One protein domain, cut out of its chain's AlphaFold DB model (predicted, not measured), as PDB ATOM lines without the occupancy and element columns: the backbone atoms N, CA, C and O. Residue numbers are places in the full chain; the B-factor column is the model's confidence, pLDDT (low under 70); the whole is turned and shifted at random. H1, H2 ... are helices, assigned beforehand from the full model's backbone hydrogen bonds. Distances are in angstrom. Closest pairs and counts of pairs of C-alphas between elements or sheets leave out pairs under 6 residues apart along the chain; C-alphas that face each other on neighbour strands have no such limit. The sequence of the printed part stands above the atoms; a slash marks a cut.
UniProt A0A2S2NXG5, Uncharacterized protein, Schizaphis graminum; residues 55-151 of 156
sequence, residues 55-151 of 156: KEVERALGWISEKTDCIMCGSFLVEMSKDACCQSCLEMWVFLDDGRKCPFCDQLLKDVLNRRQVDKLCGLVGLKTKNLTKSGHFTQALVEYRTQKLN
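Overview. This is residues 55 to 151 of the 156 residues of an uncharacterized protein of Schizaphis graminum (UniProt A0A2S2NXG5). A small cluster of short helices, with H1 at one end, H2 folding back from it as a hairpin toward the middle, H4 between H1 and H3, and the longest helix, H5, at the opposite end, where its residues 138 to 143 pack on H3. Two long loops, residues 95 to 114 and 125 to 137, join the later helices. The printed part has 97 residues with five named helices, H1 to H5, and no named strand; its class is all helix. It is compact, with a radius of gyration of the C-alphas of 13.3 A and spans of 36 by 32 by 18 A.

Along the chain. H1, residues 55 to 65, begins at C-alpha 55 (343.152, 163.910, 43.520) and is 15.3 A long. H2, residues 71 to 83, measures 18.8 A. H3 is residues 87 to 94, 10.5 A, and H4 residues 115 to 124, 14.5 A. H5, residues 138 to 151, measures 20.4 A and ends at C-alpha 151 (382.695, 161.355, 36.852).

Arrangement. H1 and H2 form a hairpin at a steep tilt of 40 degrees, closest at the C-alphas of Ile 64 and Gly 74, 5.6 A. H4, the hub, touches H1 at Ala 60 and Leu 124, C-alphas 5.5 A apart, and H3 at Gln 87 and Cys 122, 6.1 A. H2 only just touches H4, with 3 pairs of C-alphas within 8 A, through residues 78 to 81 alone. H5 touches H3 at a shallow tilt of 25 degrees, the same way, closest at the C-alphas of Cys 89 and Thr 139, 5.3 A. H4 and H5 are apart. In H1 to H5 every O i to N i+4 pair is within hydrogen-bond range.

Size, cuts and confidence. The C-alphas farthest apart, Lys 55 and Asn 151, are 40.2 A apart. The printed part has no cut. The links H3 to H4 and H4 to H5 are long. Residues 127 to 144, 146 to 147 and 149 to 151 have pLDDT under 70.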
ATOM      1  N   LYS A  55     343.453 164.562  42.233       80.12
ATOM      2  CA  LYS A  55     343.152 163.910  43.520       80.12
ATOM      3  C   LYS A  55     344.292 163.014  44.009       80.12
ATOM      4  O   LYS A  55     344.514 162.904  45.212       80.12
ATOM      5  N   GLU A  56     344.994 162.353  43.091       81.62
ATOM      6  CA  GLU A  56     346.174 161.532  43.401       81.62
ATOM      7  C   GLU A  56     347.334 162.405  43.890       81.62
ATOM      8  O   GLU A  56     347.941 162.105  44.918       81.62
ATOM      9  N   VAL A  57     347.569 163.542  43.224       78.56
ATOM     10  CA  VAL A  57     348.582 164.529  43.626       78.56
ATOM     11  C   VAL A  57     348.262 165.147  44.982       78.56
ATOM     12  O   VAL A  57     349.135 165.184  45.841       78.56
ATOM     13  N   GLU A  58     347.022 165.577  45.220       82.75
ATOM     14  CA  GLU A  58     346.605 166.115  46.523       82.75
ATOM     15  C   GLU A  58     346.806 165.096  47.650       82.75
ATOM     16  O   GLU A  58     347.302 165.436  48.724       82.75
ATOM     17  N   ARG A  59     346.474 163.824  47.400       86.62
ATOM     18  CA  ARG A  59     346.669 162.749  48.378       86.62
ATOM     19  C   ARG A  59     348.152 162.481  48.642       86.62
ATOM     20  O   ARG A  59     348.529 162.279  49.795       86.62
ATOM     21  N   ALA A  60     348.978 162.470  47.598       88.31
ATOM     22  CA  ALA A  60     350.419 162.279  47.713       88.31
ATOM     23  C   ALA A  60     351.093 163.445  48.453       88.31
ATOM     24  O   ALA A  60     351.891 163.206  49.357       88.31
ATOM     25  N   LEU A  61     350.712 164.689  48.136       87.00
ATOM     26  CA  LEU A  61     351.183 165.896  48.821       87.00
ATOM     27  C   LEU A  61     350.763 165.911  50.296       87.00
ATOM     28  O   LEU A  61     351.586 166.181  51.168       87.00
ATOM     29  N   GLY A  62     349.508 165.562  50.589       87.25
ATOM     30  CA  GLY A  62     349.032 165.439  51.965       87.25
ATOM     31  C   GLY A  62     349.849 164.417  52.752       87.25
ATOM     32  O   GLY A  62     350.376 164.729  53.816       87.25
ATOM     33  N   TRP A  63     350.045 163.223  52.195       93.62
ATOM     34  CA  TRP A  63     350.826 162.176  52.849       93.62
ATOM     35  C   TRP A  63     352.303 162.553  53.045       93.62
ATOM     36  O   TRP A  63     352.843 162.317  54.125       93.62
ATOM     37  N   ILE A  64     352.964 163.144  52.041       89.94
ATOM     38  CA  ILE A  64     354.397 163.467  52.133       89.94
ATOM     39  C   ILE A  64     354.666 164.626  53.094       89.94
ATOM     40  O   ILE A  64     355.691 164.628  53.771       89.94
ATOM     41  N   SER A  65     353.712 165.552  53.241       87.56
ATOM     42  CA  SER A  65     353.797 166.639  54.225       87.56
ATOM     43  C   SER A  65     353.848 166.139  55.676       87.56
ATOM     44  O   SER A  65     354.398 166.812  56.537       87.56
ATOM     45  N   GLU A  66     353.359 164.923  55.949       89.50
ATOM     46  CA  GLU A  66     353.490 164.260  57.255       89.50
ATOM     47  C   GLU A  66     354.811 163.484  57.425       89.50
ATOM     48  O   GLU A  66     354.980 162.758  58.412       89.50
ATOM     49  N   LYS A  67     355.690 163.494  56.417       88.25
ATOM     50  CA  LYS A  67     356.936 162.705  56.383       88.25
ATOM     51  C   LYS A  67     358.175 163.557  56.159       88.25
ATOM     52  O   LYS A  67     359.261 163.103  56.499       88.25
ATOM     53  N   THR A  68     358.014 164.751  55.601       87.31
ATOM     54  CA  THR A  68     359.107 165.677  55.314       87.31
ATOM     55  C   THR A  68     358.824 167.024  55.960       87.31
ATOM     56  O   THR A  68     357.788 167.624  55.676       87.31
ATOM     57  N   ASP A  69     359.773 167.546  56.732       86.44
ATOM     58  CA  ASP A  69     359.652 168.884  57.328       86.44
ATOM     59  C   ASP A  69     359.784 170.001  56.275       86.44
ATOM     60  O   ASP A  69     359.304 171.119  56.458       86.44
ATOM     61  N   CYS A  70     360.409 169.699  55.130       87.94
ATOM     62  CA  CYS A  70     360.573 170.631  54.021       87.94
ATOM     63  C   CYS A  70     359.518 170.404  52.926       87.94
ATOM     64  O   CYS A  70     359.596 169.442  52.157       87.94
ATOM     65  N   ILE A  71     358.593 171.358  52.786       86.38
ATOM     66  CA  ILE A  71     357.535 171.354  51.755       86.38
ATOM     67  C   ILE A  71     358.117 171.268  50.338       86.38
ATOM     68  O   ILE A  71     357.568 170.570  49.482       86.38
ATOM     69  N   MET A  72     359.244 171.940  50.084       87.69
ATOM     70  CA  MET A  72     359.900 171.915  48.773       87.69
ATOM     71  C   MET A  72     360.438 170.524  48.432       87.69
ATOM     72  O   MET A  72     360.268 170.072  47.303       87.69
ATOM     73  N   CYS A  73     361.007 169.809  49.411       86.81
ATOM     74  CA  CYS A  73     361.447 168.429  49.210       86.81
ATOM     75  C   CYS A  73     360.263 167.508  48.899       86.81
ATOM     76  O   CYS A  73     360.308 166.755  47.928       86.81
ATOM     77  N   GLY A  74     359.185 167.601  49.685       86.88
ATOM     78  CA  GLY A  74     357.983 166.796  49.469       86.88
ATOM     79  C   GLY A  74     357.343 167.044  48.100       86.88
ATOM     80  O   GLY A  74     357.007 166.099  47.387       86.88
ATOM     81  N   SER A  75     357.234 168.308  47.688       85.44
ATOM     82  CA  SER A  75     356.608 168.672  46.410       85.44
ATOM     83  C   SER A  75     357.426 168.188  45.213       85.44
ATOM     84  O   SER A  75     356.879 167.604  44.280       85.44
ATOM     85  N   PHE A  76     358.747 168.356  45.284       86.12
ATOM     86  CA  PHE A  76     359.683 167.858  44.282       86.12
ATOM     87  C   PHE A  76     359.617 166.334  44.124       86.12
ATOM     88  O   PHE A  76     359.589 165.821  43.009       86.12
ATOM     89  N   LEU A  77     359.546 165.595  45.233       88.06
ATOM     90  CA  LEU A  77     359.440 164.136  45.200       88.06
ATOM     91  C   LEU A  77     358.129 163.664  44.569       88.06
ATOM     92  O   LEU A  77     358.138 162.706  43.795       88.06
ATOM     93  N   VAL A  78     357.014 164.344  44.851       87.50
ATOM     94  CA  VAL A  78     355.730 164.061  44.195       87.50
ATOM     95  C   VAL A  78     355.833 164.306  42.691       87.50
ATOM     96  O   VAL A  78     355.431 163.445  41.912       87.50
ATOM     97  N   GLU A  79     356.404 165.430  42.264       83.00
ATOM     98  CA  GLU A  79     356.582 165.746  40.842       83.00
ATOM     99  C   GLU A  79     357.430 164.683  40.130       83.00
ATOM    100  O   GLU A  79     356.972 164.057  39.173       83.00
ATOM    101  N   MET A  80     358.598 164.365  40.686       80.94
ATOM    102  CA  MET A  80     359.498 163.346  40.143       80.94
ATOM    103  C   MET A  80     358.868 161.957  40.095       80.94
ATOM    104  O   MET A  80     359.111 161.195  39.159       80.94
ATOM    105  N   SER A  81     358.031 161.618  41.077       83.50
ATOM    106  CA  SER A  81     357.322 160.340  41.087       83.50
ATOM    107  C   SER A  81     356.292 160.214  39.963       83.50
ATOM    108  O   SER A  81     356.056 159.107  39.498       83.50
ATOM    109  N   LYS A  82     355.725 161.318  39.458       78.19
ATOM    110  CA  LYS A  82     354.819 161.286  38.295       78.19
ATOM    111  C   LYS A  82     355.560 161.087  36.978       78.19
ATOM    112  O   LYS A  82     355.011 160.502  36.041       78.19
ATOM    113  N   ASP A  83     356.783 161.597  36.910       73.75
ATOM    114  CA  ASP A  83     357.648 161.458  35.740       73.75
ATOM    115  C   ASP A  83     358.369 160.109  35.713       73.75
ATOM    116  O   ASP A  83     358.804 159.645  34.652       73.75
ATOM    117  N   ALA A  84     358.467 159.449  36.868       76.56
ATOM    118  CA  ALA A  84     359.029 158.122  36.976       76.56
ATOM    119  C   ALA A  84     358.182 157.086  36.231       76.56
ATOM    120  O   ALA A  84     356.952 157.075  36.233       76.56
ATOM    121  N   CYS A  85     358.892 156.173  35.582       74.00
ATOM    122  CA  CYS A  85     358.294 155.149  34.747       74.00
ATOM    123  C   CYS A  85     357.728 153.957  35.549       74.00
ATOM    124  O   CYS A  85     356.797 153.276  35.120       74.00
ATOM    125  N   CYS A  86     358.350 153.688  36.697       77.25
ATOM    126  CA  CYS A  86     358.073 152.614  37.639       77.25
ATOM    127  C   CYS A  86     358.743 152.955  38.983       77.25
ATOM    128  O   CYS A  86     359.520 153.909  39.077       77.25
ATOM    129  N   GLN A  87     358.475 152.154  40.013       83.62
ATOM    130  CA  GLN A  87     359.062 152.343  41.340       83.62
ATOM    131  C   GLN A  87     360.598 152.270  41.310       83.62
ATOM    132  O   GLN A  87     361.260 153.169  41.814       83.62
ATOM    133  N   SER A  88     361.172 151.268  40.636       82.12
ATOM    134  CA  SER A  88     362.634 151.117  40.531       82.12
ATOM    135  C   SER A  88     363.302 152.309  39.828       82.12
ATOM    136  O   SER A  88     364.337 152.788  40.285       82.12
ATOM    137  N   CYS A  89     362.669 152.854  38.777       77.94
ATOM    138  CA  CYS A  89     363.073 154.105  38.124       77.94
ATOM    139  C   CYS A  89     363.211 155.238  39.162       77.94
ATOM    140  O   CYS A  89     364.236 155.916  39.207       77.94
ATOM    141  N   LEU A  90     362.187 155.433  40.002       84.19
ATOM    142  CA  LEU A  90     362.187 156.483  41.018       84.19
ATOM    143  C   LEU A  90     363.233 156.232  42.108       84.19
ATOM    144  O   LEU A  90     363.955 157.155  42.470       84.19
ATOM    145  N   GLU A  91     363.344 155.000  42.605       86.12
ATOM    146  CA  GLU A  91     364.327 154.628  43.626       86.12
ATOM    147  C   GLU A  91     365.759 154.910  43.170       86.12
ATOM    148  O   GLU A  91     366.506 155.553  43.904       86.12
ATOM    149  N   MET A  92     366.135 154.491  41.953       81.88
ATOM    150  CA  MET A  92     367.474 154.760  41.411       81.88
ATOM    151  C   MET A  92     367.798 156.250  41.395       81.88
ATOM    152  O   MET A  92     368.948 156.633  41.573       81.88
ATOM    153  N   TRP A  93     366.796 157.091  41.154       81.12
ATOM    154  CA  TRP A  93     366.991 158.525  41.047       81.12
ATOM    155  C   TRP A  93     367.017 159.224  42.404       81.12
ATOM    156  O   TRP A  93     367.879 160.067  42.633       81.12
ATOM    157  N   VAL A  94     366.085 158.881  43.300       86.06
ATOM    158  CA  VAL A  94     366.007 159.464  44.648       86.06
ATOM    159  C   VAL A  94     367.240 159.082  45.457       86.06
ATOM    160  O   VAL A  94     367.818 159.940  46.109       86.06
ATOM    161  N   PHE A  95     367.675 157.824  45.373       87.75
ATOM    162  CA  PHE A  95     368.821 157.313  46.129       87.75
ATOM    163  C   PHE A  95     370.157 157.443  45.396       87.75
ATOM    164  O   PHE A  95     371.149 156.865  45.843       87.75
ATOM    165  N   LEU A  96     370.206 158.185  44.287       82.44
ATOM    166  CA  LEU A  96     371.465 158.478  43.616       82.44
ATOM    167  C   LEU A  96     372.333 159.349  44.527       82.44
ATOM    168  O   LEU A  96     371.932 160.444  44.918       82.44
ATOM    169  N   ASP A  97     373.540 158.881  44.836       81.69
ATOM    170  CA  ASP A  97     374.488 159.638  45.651       81.69
ATOM    171  C   ASP A  97     375.244 160.677  44.809       81.69
ATOM    172  O   ASP A  97     376.424 160.534  44.506       81.69
ATOM    173  N   ASP A  98     374.524 161.711  44.366       75.12
ATOM    174  CA  ASP A  98     375.057 162.797  43.532       75.12
ATOM    175  C   ASP A  98     375.392 164.074  44.323       75.12
ATOM    176  O   ASP A  98     375.652 165.127  43.734       75.12
ATOM    177  N   GLY A  99     375.368 163.989  45.658       79.44
ATOM    178  CA  GLY A  99     375.652 165.102  46.567       79.44
ATOM    179  C   GLY A  99     374.628 166.243  46.520       79.44
ATOM    180  O   GLY A  99     374.869 167.293  47.119       79.44
ATOM    181  N   ARG A 100     373.492 166.087  45.821       78.12
ATOM    182  CA  ARG A 100     372.489 167.151  45.729       78.12
ATOM    183  C   ARG A 100     371.784 167.370  47.053       78.12
ATOM    184  O   ARG A 100     371.169 166.471  47.629       78.12
ATOM    185  N   LYS A 101     371.794 168.630  47.459       85.56
ATOM    186  CA  LYS A 101     371.078 169.133  48.619       85.56
ATOM    187  C   LYS A 101     369.878 169.961  48.190       85.56
ATOM    188  O   LYS A 101     369.883 170.591  47.131       85.56
ATOM    189  N   CYS A 102     368.848 169.969  49.024       83.25
ATOM    190  CA  CYS A 102     367.752 170.910  48.889       83.25
ATOM    191  C   CYS A 102     368.273 172.337  49.140       83.25
ATOM    192  O   CYS A 102     368.848 172.581  50.198       83.25
ATOM    193  N   PRO A 103     368.025 173.308  48.245       81.00
ATOM    194  CA  PRO A 103     368.506 174.679  48.429       81.00
ATOM    195  C   PRO A 103     367.831 175.418  49.598       81.00
ATOM    196  O   PRO A 103     368.283 176.492  49.975       81.00
ATOM    197  N   PHE A 104     366.751 174.864  50.163       86.19
ATOM    198  CA  PHE A 104     365.984 175.493  51.240       86.19
ATOM    199  C   PHE A 104     366.303 174.939  52.630       86.19
ATOM    200  O   PHE A 104     366.284 175.695  53.595       86.19
ATOM    201  N   CYS A 105     366.563 173.635  52.755       86.88
ATOM    202  CA  CYS A 105     366.854 173.001  54.047       86.88
ATOM    203  C   CYS A 105     368.255 172.382  54.135       86.88
ATOM    204  O   CYS A 105     368.569 171.773  55.150       86.88
ATOM    205  N   ASP A 106     369.070 172.489  53.079       85.81
ATOM    206  CA  ASP A 106     370.416 171.905  52.935       85.81
ATOM    207  C   ASP A 106     370.502 170.373  53.126       85.81
ATOM    208  O   ASP A 106     371.574 169.775  53.037       85.81
ATOM    209  N   GLN A 107     369.368 169.697  53.334       89.44
ATOM    210  CA  GLN A 107     369.296 168.246  53.456       89.44
ATOM    211  C   GLN A 107     369.615 167.580  52.114       89.44
ATOM    212  O   GLN A 107     369.144 168.019  51.060       89.44
ATOM    213  N   LEU A 108     370.379 166.488  52.155       87.44
ATOM    214  CA  LEU A 108     370.619 165.646  50.988       87.44
ATOM    215  C   LEU A 108     369.306 165.019  50.513       87.44
ATOM    216  O   LEU A 108     368.574 164.416  51.295       87.44
ATOM    217  N   LEU A 109     369.019 165.132  49.214       83.88
ATOM    218  CA  LEU A 109     367.751 164.653  48.650       83.88
ATOM    219  C   LEU A 109     367.564 163.138  48.823       83.88
ATOM    220  O   LEU A 109     366.440 162.689  49.048       83.88
ATOM    221  N   LYS A 110     368.663 162.372  48.798       85.31
ATOM    222  CA  LYS A 110     368.664 160.919  49.032       85.31
ATOM    223  C   LYS A 110     368.213 160.508  50.437       85.31
ATOM    224  O   LYS A 110     367.770 159.379  50.617       85.31
ATOM    225  N   ASP A 111     368.290 161.425  51.403       89.75
ATOM    226  CA  ASP A 111     367.959 161.175  52.809       89.75
ATOM    227  C   ASP A 111     366.544 161.656  53.173       89.75
ATOM    228  O   ASP A 111     366.118 161.526  54.319       89.75
ATOM    229  N   VAL A 112     365.804 162.242  52.222       89.06
ATOM    230  CA  VAL A 112     364.466 162.798  52.481       89.06
ATOM    231  C   VAL A 112     363.427 161.696  52.699       89.06
ATOM    232  O   VAL A 112     362.542 161.847  53.537       89.06
ATOM    233  N   LEU A 113     363.519 160.591  51.955       90.06
ATOM    234  CA  LEU A 113     362.638 159.432  52.099       90.06
ATOM    235  C   LEU A 113     363.460 158.157  52.224       90.06
ATOM    236  O   LEU A 113     364.517 158.036  51.626       90.06
ATOM    237  N   ASN A 114     362.932 157.159  52.922       91.00
ATOM    238  CA  ASN A 114     363.435 155.789  52.859       91.00
ATOM    239  C   ASN A 114     362.722 154.975  51.762       91.00
ATOM    240  O   ASN A 114     361.670 155.367  51.259       91.00
ATOM    241  N   ARG A 115     363.268 153.803  51.408       88.12
ATOM    242  CA  ARG A 115     362.718 152.950  50.332       88.12
ATOM    243  C   ARG A 115     361.227 152.641  50.517       88.12
ATOM    244  O   ARG A 115     360.439 152.893  49.621       88.12
ATOM    245  N   ARG A 116     360.799 152.243  51.723       88.50
ATOM    246  CA  ARG A 116     359.376 151.942  52.012       88.50
ATOM    247  C   ARG A 116     358.451 153.141  51.779       88.50
ATOM    248  O   ARG A 116     357.285 152.973  51.428       88.50
ATOM    249  N   GLN A 117     358.944 154.353  52.024       91.25
ATOM    250  CA  GLN A 117     358.203 155.584  51.766       91.25
ATOM    251  C   GLN A 117     358.096 155.879  50.264       91.25
ATOM    252  O   GLN A 117     357.044 156.335  49.822       91.25
ATOM    253  N   VAL A 118     359.131 155.575  49.478       89.38
ATOM    254  CA  VAL A 118     359.099 155.700  48.012       89.38
ATOM    255  C   VAL A 118     358.040 154.775  47.409       89.38
ATOM    256  O   VAL A 118     357.226 155.235  46.610       89.38
ATOM    257  N   ASP A 119     357.955 153.521  47.854       87.00
ATOM    258  CA  ASP A 119     356.931 152.559  47.411       87.00
ATOM    259  C   ASP A 119     355.522 153.090  47.672       87.00
ATOM    260  O   ASP A 119     354.629 153.047  46.819       87.00
ATOM    261  N   LYS A 120     355.321 153.639  48.874       89.81
ATOM    262  CA  LYS A 120     354.031 154.202  49.261       89.81
ATOM    263  C   LYS A 120     353.685 155.420  48.411       89.81
ATOM    264  O   LYS A 120     352.544 155.518  47.963       89.81
ATOM    265  N   LEU A 121     354.651 156.306  48.168       89.56
ATOM    266  CA  LEU A 121     354.488 157.470  47.301       89.56
ATOM    267  C   LEU A 121     354.086 157.043  45.884       89.56
ATOM    268  O   LEU A 121     353.095 157.545  45.361       89.56
ATOM    269  N   CYS A 122     354.778 156.053  45.318       85.75
ATOM    270  CA  CYS A 122     354.492 155.467  44.008       85.75
ATOM    271  C   CYS A 122     353.055 154.936  43.893       85.75
ATOM    272  O   CYS A 122     352.371 155.174  42.895       85.75
ATOM    273  N   GLY A 123     352.577 154.243  44.932       85.06
ATOM    274  CA  GLY A 123     351.199 153.758  44.994       85.06
ATOM    275  C   GLY A 123     350.161 154.879  45.116       85.06
ATOM    276  O   GLY A 123     349.038 154.722  44.643       85.06
ATOM    277  N   LEU A 124     350.514 156.013  45.731       87.38
ATOM    278  CA  LEU A 124     349.619 157.166  45.886       87.38
ATOM    279  C   LEU A 124     349.480 157.985  44.603       87.38
ATOM    280  O   LEU A 124     348.373 158.422  44.298       87.38
ATOM    281  N   VAL A 125     350.574 158.170  43.861       83.31
ATOM    282  CA  VAL A 125     350.567 158.905  42.583       83.31
ATOM    283  C   VAL A 125     350.057 158.073  41.410       83.31
ATOM    284  O   VAL A 125     349.976 158.582  40.297       83.31
ATOM    285  N   GLY A 126     349.725 156.802  41.649       75.12
ATOM    286  CA  GLY A 126     349.166 155.929  40.631       75.12
ATOM    287  C   GLY A 126     350.135 155.729  39.476       75.12
ATOM    288  O   GLY A 126     349.763 155.978  38.328       75.12
ATOM    289  N   LEU A 127     351.371 155.290  39.771       69.19
ATOM    290  CA  LEU A 127     352.337 154.909  38.741       69.19
ATOM    291  C   LEU A 127     351.680 153.932  37.763       69.19
ATOM    292  O   LEU A 127     351.590 152.729  38.002       69.19
ATOM    293  N   LYS A 128     351.238 154.454  36.618       55.56
ATOM    294  CA  LYS A 128     350.999 153.634  35.447       55.56
ATOM    295  C   LYS A 128     352.392 153.185  35.066       55.56
ATOM    296  O   LYS A 128     353.178 154.016  34.618       55.56
ATOM    297  N   THR A 129     352.702 151.907  35.267       53.66
ATOM    298  CA  THR A 129     353.747 151.230  34.503       53.66
ATOM    299  C   THR A 129     353.408 151.478  33.040       53.66
ATOM    300  O   THR A 129     352.645 150.732  32.431       53.66
ATOM    301  N   LYS A 130     353.853 152.620  32.501       53.72
ATOM    302  CA  LYS A 130     353.749 152.930  31.081       53.72
ATOM    303  C   LYS A 130     354.406 151.727  30.429       53.72
ATOM    304  O   LYS A 130     355.478 151.349  30.879       53.72
ATOM    305  N   ASN A 131     353.724 151.059  29.503       47.34
ATOM    306  CA  ASN A 131     354.214 149.830  28.883       47.34
ATOM    307  C   ASN A 131     355.609 150.086  28.303       47.34
ATOM    308  O   ASN A 131     355.739 150.631  27.208       47.34
ATOM    309  N   LEU A 132     356.644 149.774  29.078       52.22
ATOM    310  CA  LEU A 132     358.019 149.999  28.692       52.22
ATOM    311  C   LEU A 132     358.516 148.713  28.053       52.22
ATOM    312  O   LEU A 132     358.442 147.632  28.633       52.22
ATOM    313  N   THR A 133     359.021 148.845  26.834       51.12
ATOM    314  CA  THR A 133     359.856 147.828  26.204       51.12
ATOM    315  C   THR A 133     361.146 147.644  27.021       51.12
ATOM    316  O   THR A 133     361.498 148.496  27.838       51.12
ATOM    317  N   LYS A 134     361.886 146.548  26.793       48.84
ATOM    318  CA  LYS A 134     363.141 146.216  27.511       48.84
ATOM    319  C   LYS A 134     364.214 147.329  27.498       48.84
ATOM    320  O   LYS A 134     365.147 147.265  28.285       48.84
ATOM    321  N   SER A 135     364.080 148.337  26.636       51.50
ATOM    322  CA  SER A 135     364.965 149.499  26.477       51.50
ATOM    323  C   SER A 135     364.381 150.829  27.008       51.50
ATOM    324  O   SER A 135     364.977 151.882  26.808       51.50
ATOM    325  N   GLY A 136     363.207 150.821  27.653       52.97
ATOM    326  CA  GLY A 136     362.356 152.010  27.824       52.97
ATOM    327  C   GLY A 136     362.450 152.797  29.140       52.97
ATOM    328  O   GLY A 136     361.643 153.702  29.356       52.97
ATOM    329  N   HIS A 137     363.377 152.499  30.052       63.62
ATOM    330  CA  HIS A 137     363.434 153.191  31.348       63.62
ATOM    331  C   HIS A 137     364.049 154.599  31.220       63.62
ATOM    332  O   HIS A 137     365.254 154.782  31.356       63.62
ATOM    333  N   PHE A 138     363.210 155.623  31.007       61.53
ATOM    334  CA  PHE A 138     363.637 157.029  30.875       61.53
ATOM    335  C   PHE A 138     364.524 157.509  32.039       61.53
ATOM    336  O   PHE A 138     365.477 158.261  31.842       61.53
ATOM    337  N   THR A 139     364.247 157.037  33.256       62.88
ATOM    338  CA  THR A 139     365.020 157.419  34.440       62.88
ATOM    339  C   THR A 139     366.415 156.794  34.463       62.88
ATOM    340  O   THR A 139     367.321 157.408  35.012       62.88
ATOM    341  N   GLN A 140     366.629 155.645  33.814       63.81
ATOM    342  CA  GLN A 140     367.957 155.036  33.710       63.81
ATOM    343  C   GLN A 140     368.900 155.910  32.876       63.81
ATOM    344  O   GLN A 140     369.971 156.257  33.355       63.81
ATOM    345  N   ALA A 141     368.470 156.366  31.696       63.88
ATOM    346  CA  ALA A 141     369.271 157.266  30.858       63.88
ATOM    347  C   ALA A 141     369.587 158.602  31.564       63.88
ATOM    348  O   ALA A 141     370.683 159.146  31.436       63.88
ATOM    349  N   LEU A 142     368.641 159.131  32.353       65.31
ATOM    350  CA  LEU A 142     368.866 160.328  33.173       65.31
ATOM    351  C   LEU A 142     369.858 160.089  34.312       65.31
ATOM    352  O   LEU A 142     370.664 160.974  34.606       65.31
ATOM    353  N   VAL A 143     369.784 158.927  34.965       66.44
ATOM    354  CA  VAL A 143     370.745 158.518  35.993       66.44
ATOM    355  C   VAL A 143     372.122 158.346  35.358       66.44
ATOM    356  O   VAL A 143     373.054 158.979  35.824       66.44
ATOM    357  N   GLU A 144     372.248 157.618  34.246       69.75
ATOM    358  CA  GLU A 144     373.507 157.433  33.509       69.75
ATOM    359  C   GLU A 144     374.139 158.769  33.098       69.75
ATOM    360  O   GLU A 144     375.309 159.010  33.394       69.75
ATOM    361  N   TYR A 145     373.363 159.685  32.511       70.62
ATOM    362  CA  TYR A 145     373.830 161.034  32.183       70.62
ATOM    363  C   TYR A 145     374.314 161.809  33.419       70.62
ATOM    364  O   TYR A 145     375.330 162.511  33.372       70.62
ATOM    365  N   ARG A 146     373.597 161.703  34.546       67.44
ATOM    366  CA  ARG A 146     373.982 162.368  35.801       67.44
ATOM    367  C   ARG A 146     375.247 161.751  36.390       67.44
ATOM    368  O   ARG A 146     376.143 162.507  36.753       67.44
ATOM    369  N   THR A 147     375.362 160.429  36.402       69.06
ATOM    370  CA  THR A 147     376.554 159.702  36.855       69.06
ATOM    371  C   THR A 147     377.774 160.045  35.999       69.06
ATOM    372  O   THR A 147     378.836 160.346  36.536       69.06
ATOM    373  N   GLN A 148     377.626 160.118  34.671       72.44
ATOM    374  CA  GLN A 148     378.698 160.564  33.772       72.44
ATOM    375  C   GLN A 148     379.146 161.999  34.082       72.44
ATOM    376  O   GLN A 148     380.343 162.270  34.156       72.44
ATOM    377  N   LYS A 149     378.209 162.920  34.342       64.44
ATOM    378  CA  LYS A 149     378.540 164.295  34.757       64.44
ATOM    379  C   LYS A 149     379.271 164.384  36.097       64.44
ATOM    380  O   LYS A 149     380.038 165.327  36.276       64.44
ATOM    381  N   LEU A 150     379.020 163.466  37.031       60.88
ATOM    382  CA  LEU A 150     379.773 163.385  38.287       60.88
ATOM    383  C   LEU A 150     381.207 162.926  38.021       60.88
ATOM    384  O   LEU A 150     382.141 163.585  38.466       60.88
ATOM    385  N   ASN A 151     381.377 161.877  37.213       60.09
ATOM    386  CA  ASN A 151     382.695 161.355  36.852       60.09
ATOM    387  C   ASN A 151     383.552 162.384  36.092       60.09
ATOM    388  O   ASN A 151     384.760 162.417  36.269       60.09
TER     389      ASN A 151